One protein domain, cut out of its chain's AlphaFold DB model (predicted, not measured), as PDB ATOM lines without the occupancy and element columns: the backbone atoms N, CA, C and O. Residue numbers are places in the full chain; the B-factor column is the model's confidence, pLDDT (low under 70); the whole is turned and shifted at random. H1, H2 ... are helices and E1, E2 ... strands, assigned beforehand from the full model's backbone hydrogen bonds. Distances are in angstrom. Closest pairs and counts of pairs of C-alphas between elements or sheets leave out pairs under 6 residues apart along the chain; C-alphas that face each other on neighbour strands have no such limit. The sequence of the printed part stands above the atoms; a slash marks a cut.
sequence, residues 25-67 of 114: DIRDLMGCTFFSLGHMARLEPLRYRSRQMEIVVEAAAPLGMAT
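Overview. This is residues 25 to 67 of the 114 residues of an uncharacterized protein of Acetobacter aceti (UniProt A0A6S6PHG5). With little regular structure, the model is an open loop of chain: the narrow hairpin of E1 and E2 makes one long side, and the unnamed link before E1 makes much of the other, with the one-turn helix H1 near its start. Residues 58 to 67, after E2, fold back toward that link. The printed part has 43 residues, with H1, E1 and E2 in that order; the class is mixed, with only 12 residues in named elements. It is elongated, 32 by 17 by 11 A, and only just loose, close to compact, with a radius of gyration of the C-alphas of 11.1 A.

Arrangement. E1, residues 46 to 49, and E2, residues 54 to 57, form an antiparallel hairpin, at 169 degrees between directions. N 48 and O 55 are within hydrogen-bond range at 2.8 A, as are N 46 and O 57 at 2.9 A. H1, residues 26 to 29, is apart from E2; it is too short for an O i to N i+4 pair, and its one O i to N i+3 pair is within range.

Along the chain. E1 and E2 each measure 10.1 A, and H1 5.1 A. C-alpha 26 begins H1 at (36.538, -8.851, 113.295); C-alpha 57 ends E2 at (23.231, -3.323, 99.790).

Size, cuts and confidence. The C-alphas of Asp 25 and Pro 62 are the two farthest apart, 34.4 A. The printed part has no cut. The link from H1 to E1 is long, 16 residues; that from E1 to E2 is tight. Residues 25 to 33 have pLDDT under 70.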
ATOM      1  N   ASP A  25      34.341 -12.151 115.857       56.69
ATOM      2  CA  ASP A  25      35.468 -12.137 114.943       56.69
ATOM      3  C   ASP A  25      35.371 -10.840 114.131       56.69
ATOM      4  O   ASP A  25      34.310 -10.507 113.596       56.69
ATOM      5  N   ILE A  26      36.459 -10.072 114.094       50.84
ATOM      6  CA  ILE A  26      36.538  -8.851 113.295       50.84
ATOM      7  C   ILE A  26      36.130  -9.173 111.851       50.84
ATOM      8  O   ILE A  26      35.487  -8.353 111.215       50.84
ATOM      9  N   ARG A  27      36.369 -10.395 111.356       48.62
ATOM     10  CA  ARG A  27      35.894 -10.864 110.045       48.62
ATOM     11  C   ARG A  27      34.375 -10.981 109.918       48.62
ATOM     12  O   ARG A  27      33.871 -10.804 108.821       48.62
ATOM     13  N   ASP A  28      33.648 -11.262 110.995       52.84
ATOM     14  CA  ASP A  28      32.178 -11.353 110.999       52.84
ATOM     15  C   ASP A  28      31.545  -9.948 111.020       52.84
ATOM     16  O   ASP A  28      30.540  -9.685 110.361       52.84
ATOM     17  N   LEU A  29      32.207  -8.996 111.688       47.72
ATOM     18  CA  LEU A  29      31.862  -7.568 111.642       47.72
ATOM     19  C   LEU A  29      32.262  -6.903 110.314       47.72
ATOM     20  O   LEU A  29      31.563  -6.016 109.834       47.72
ATOM     21  N   MET A  30      33.358  -7.356 109.702       53.16
ATOM     22  CA  MET A  30      33.857  -6.897 108.399       53.16
ATOM     23  C   MET A  30      33.267  -7.698 107.224       53.16
ATOM     24  O   MET A  30      33.485  -7.346 106.071       53.16
ATOM     25  N   GLY A  31      32.524  -8.779 107.484       52.19
ATOM     26  CA  GLY A  31      31.936  -9.644 106.453       52.19
ATOM     27  C   GLY A  31      30.699  -9.033 105.796       52.19
ATOM     28  O   GLY A  31      30.353  -9.390 104.673       52.19
ATOM     29  N   CYS A  32      30.074  -8.069 106.474       55.75
ATOM     30  CA  CYS A  32      28.935  -7.294 105.990       55.75
ATOM     31  C   CYS A  32      29.359  -5.860 105.639       55.75
ATOM     32  O   CYS A  32      28.748  -4.896 106.097       55.75
ATOM     33  N   THR A  33      30.443  -5.688 104.882       62.75
ATOM     34  CA  THR A  33      30.858  -4.351 104.445       62.75
ATOM     35  C   THR A  33      29.837  -3.759 103.476       62.75
ATOM     36  O   THR A  33      29.470  -4.387 102.486       62.75
ATOM     37  N   PHE A  34      29.444  -2.506 103.711       71.56
ATOM     38  CA  PHE A  34      28.600  -1.724 102.794       71.56
ATOM     39  C   PHE A  34      29.333  -1.282 101.515       71.56
ATOM     40  O   PHE A  34      28.746  -0.629 100.657       71.56
ATOM     41  N   PHE A  35      30.620  -1.620 101.404       79.12
ATOM     42  CA  PHE A  35      31.491  -1.228 100.309       79.12
ATOM     43  C   PHE A  35      31.699  -2.378  99.322       79.12
ATOM     44  O   PHE A  35      31.911  -3.528  99.710       79.12
ATOM     45  N   SER A  36      31.702  -2.053  98.034       80.62
ATOM     46  CA  SER A  36      32.138  -2.959  96.973       80.62
ATOM     47  C   SER A  36      33.649  -3.219  97.069       80.62
ATOM     48  O   SER A  36      34.433  -2.295  97.277       80.62
ATOM     49  N   LEU A  37      34.080  -4.464  96.849       79.62
ATOM     50  CA  LEU A  37      35.505  -4.835  96.785       79.62
ATOM     51  C   LEU A  37      36.162  -4.510  95.430       79.62
ATOM     52  O   LEU A  37      37.364  -4.691  95.260       79.62
ATOM     53  N   GLY A  38      35.378  -4.066  94.446       77.25
ATOM     54  CA  GLY A  38      35.882  -3.703  93.127       77.25
ATOM     55  C   GLY A  38      36.613  -2.361  93.116       77.25
ATOM     56  O   GLY A  38      36.396  -1.497  93.959       77.25
ATOM     57  N   HIS A  39      37.445  -2.164  92.097       74.19
ATOM     58  CA  HIS A  39      38.113  -0.884  91.851       74.19
ATOM     59  C   HIS A  39      37.170   0.178  91.249       74.19
ATOM     60  O   HIS A  39      37.489   1.361  91.251       74.19
ATOM     61  N   MET A  40      36.028  -0.246  90.701       79.00
ATOM     62  CA  MET A  40      35.043   0.600  90.023       79.00
ATOM     63  C   MET A  40      33.718   0.611  90.786       79.00
ATOM     64  O   MET A  40      33.386  -0.357  91.479       79.00
ATOM     65  N   ALA A  41      32.951   1.689  90.608       76.19
ATOM     66  CA  ALA A  41      31.615   1.823  91.175       76.19
ATOM     67  C   ALA A  41      30.718   0.684  90.673       76.19
ATOM     68  O   ALA A  41      30.546   0.479  89.468       76.19
ATOM     69  N   ARG A  42      30.158  -0.081  91.609       78.69
ATOM     70  CA  ARG A  42      29.274  -1.200  91.287       78.69
ATOM     71  C   ARG A  42      27.829  -0.711  91.278       78.69
ATOM     72  O   ARG A  42      27.386  -0.126  92.259       78.69
ATOM     73  N   LEU A  43      27.098  -0.956  90.191       83.31
ATOM     74  CA  LEU A  43      25.663  -0.642  90.096       83.31
ATOM     75  C   LEU A  43      24.776  -1.808  90.553       83.31
ATOM     76  O   LEU A  43      23.639  -1.605  90.965       83.31
ATOM     77  N   GLU A  44      25.299  -3.031  90.498       83.94
ATOM     78  CA  GLU A  44      24.593  -4.219  90.969       83.94
ATOM     79  C   GLU A  44      24.576  -4.308  92.503       83.94
ATOM     80  O   GLU A  44      25.619  -4.091  93.135       83.94
ATOM     81  N   PRO A  45      23.445  -4.711  93.107       84.00
ATOM     82  CA  PRO A  45      23.360  -4.917  94.547       84.00
ATOM     83  C   PRO A  45      24.337  -5.980  95.071       84.00
ATOM     84  O   PRO A  45      24.511  -7.041  94.464       84.00
ATOM     85  N   LEU A  46      24.923  -5.737  96.246       81.25
ATOM     86  CA  LEU A  46      25.622  -6.769  97.014       81.25
ATOM     87  C   LEU A  46      24.625  -7.517  97.896       81.25
ATOM     88  O   LEU A  46      23.851  -6.903  98.624       81.25
ATOM     89  N   ARG A  47      24.671  -8.851  97.860       81.38
ATOM     90  CA  ARG A  47      23.872  -9.721  98.729       81.38
ATOM     91  C   ARG A  47      24.799 -10.541  99.607       81.38
ATOM     92  O   ARG A  47      25.584 -11.340  99.100       81.38
ATOM     93  N   TYR A  48      24.687 -10.356 100.911       75.94
ATOM     94  CA  TYR A  48      25.368 -11.163 101.908       75.94
ATOM     95  C   TYR A  48      24.343 -12.031 102.634       75.94
ATOM     96  O   TYR A  48      23.340 -11.525 103.132       75.94
ATOM     97  N   ARG A  49      24.589 -13.340 102.708       76.88
ATOM     98  CA  ARG A  49      23.717 -14.288 103.411       76.88
ATOM     99  C   ARG A  49      24.530 -15.053 104.449       76.88
ATOM    100  O   ARG A  49      25.451 -15.783 104.101       76.88
ATOM    101  N   SER A  50      24.149 -14.908 105.713       73.94
ATOM    102  CA  SER A  50      24.608 -15.733 106.833       73.94
ATOM    103  C   SER A  50      23.494 -16.697 107.262       73.94
ATOM    104  O   SER A  50      22.359 -16.600 106.795       73.94
ATOM    105  N   ARG A  51      23.788 -17.640 108.168       73.75
ATOM    106  CA  ARG A  51      22.808 -18.625 108.673       73.75
ATOM    107  C   ARG A  51      21.568 -17.991 109.314       73.75
ATOM    108  O   ARG A  51      20.546 -18.657 109.408       73.75
ATOM    109  N   GLN A  52      21.672 -16.751 109.791       76.50
ATOM    110  CA  GLN A  52      20.646 -16.086 110.602       76.50
ATOM    111  C   GLN A  52      20.119 -14.784 109.982       76.50
ATOM    112  O   GLN A  52      19.128 -14.250 110.473       76.50
ATOM    113  N   MET A  53      20.764 -14.255 108.934       76.31
ATOM    114  CA  MET A  53      20.387 -12.974 108.329       76.31
ATOM    115  C   MET A  53      20.807 -12.873 106.861       76.31
ATOM    116  O   MET A  53      21.805 -13.463 106.443       76.31
ATOM    117  N   GLU A  54      20.067 -12.072 106.099       80.62
ATOM    118  CA  GLU A  54      20.413 -11.649 104.743       80.62
ATOM    119  C   GLU A  54      20.486 -10.120 104.709       80.62
ATOM    120  O   GLU A  54      19.593  -9.440 105.210       80.62
ATOM    121  N   ILE A  55      21.564  -9.589 104.137       80.75
ATOM    122  CA  ILE A  55      21.799  -8.157 103.958       80.75
ATOM    123  C   ILE A  55      21.911  -7.896 102.464       80.75
ATOM    124  O   ILE A  55      22.699  -8.541 101.767       80.75
ATOM    125  N   VAL A  56      21.132  -6.934 101.979       83.81
ATOM    126  CA  VAL A  56      21.208  -6.446 100.604       83.81
ATOM    127  C   VAL A  56      21.640  -4.990 100.649       83.81
ATOM    128  O   VAL A  56      21.008  -4.172 101.312       83.81
ATOM    129  N   VAL A  57      22.728  -4.682  99.957       81.00
ATOM    130  CA  VAL A  57      23.231  -3.323  99.790       81.00
ATOM    131  C   VAL A  57      22.963  -2.931  98.349       81.00
ATOM    132  O   VAL A  57      23.464  -3.573  97.426       81.00
ATOM    133  N   GLU A  58      22.154  -1.901  98.148       85.19
ATOM    134  CA  GLU A  58      21.823  -1.385  96.824       85.19
ATOM    135  C   GLU A  58      22.621  -0.116  96.536       85.19
ATOM    136  O   GLU A  58      22.915   0.684  97.425       85.19
ATOM    137  N   ALA A  59      23.003   0.049  95.276       83.44
ATOM    138  CA  ALA A  59      23.696   1.236  94.818       83.44
ATOM    139  C   ALA A  59      22.704   2.379  94.565       83.44
ATOM    140  O   ALA A  59      21.639   2.169  93.985       83.44
ATOM    141  N   ALA A  60      23.086   3.611  94.907       82.06
ATOM    142  CA  ALA A  60      22.340   4.783  94.471       82.06
ATOM    143  C   ALA A  60      22.622   5.042  92.982       82.06
ATOM    144  O   ALA A  60      23.745   5.379  92.605       82.06
ATOM    145  N   ALA A  61      21.618   4.900  92.116       74.88
ATOM    146  CA  ALA A  61      21.737   5.318  90.721       74.88
ATOM    147  C   ALA A  61      21.731   6.861  90.633       74.88
ATOM    148  O   ALA A  61      20.907   7.487  91.301       74.88
ATOM    149  N   PRO A  62      22.607   7.505  89.831       80.56
ATOM    150  CA  PRO A  62      23.584   6.946  88.884       80.56
ATOM    151  C   PRO A  62      25.014   6.767  89.445       80.56
ATOM    152  O   PRO A  62      25.913   6.402  88.695       80.56
ATOM    153  N   LEU A  63      25.249   7.068  90.726       80.56
ATOM    154  CA  LEU A  63      26.589   7.175  91.328       80.56
ATOM    155  C   LEU A  63      27.262   5.817  91.588       80.56
ATOM    156  O   LEU A  63      28.488   5.729  91.601       80.56
ATOM    157  N   GLY A  64      26.471   4.762  91.768       83.38
ATOM    158  CA  GLY A  64      26.975   3.443  92.124       83.38
ATOM    159  C   GLY A  64      27.284   3.291  93.609       83.38
ATOM    160  O   GLY A  64      27.131   4.210  94.412       83.38
ATOM    161  N   MET A  65      27.652   2.075  93.993       85.81
ATOM    162  CA  MET A  65      28.030   1.755  95.360       85.81
ATOM    163  C   MET A  65      29.454   2.220  95.640       85.81
ATOM    164  O   MET A  65      30.349   2.004  94.816       85.81
ATOM    165  N   ALA A  66      29.659   2.791  96.826       85.00
ATOM    166  CA  ALA A  66      30.985   3.112  97.329       85.00
ATOM    167  C   ALA A  66      31.861   1.850  97.385       85.00
ATOM    168  O   ALA A  66      31.399   0.750  97.698       85.00
ATOM    169  N   THR A  67      33.134   2.009  97.068       84.81
ATOM    170  CA  THR A  67      34.140   0.950  97.047       84.81
ATOM    171  C   THR A  67      34.962   0.949  98.329       84.81
ATOM    172  O   THR A  67      34.977   1.919  99.083       84.81
TER     173      THR A  67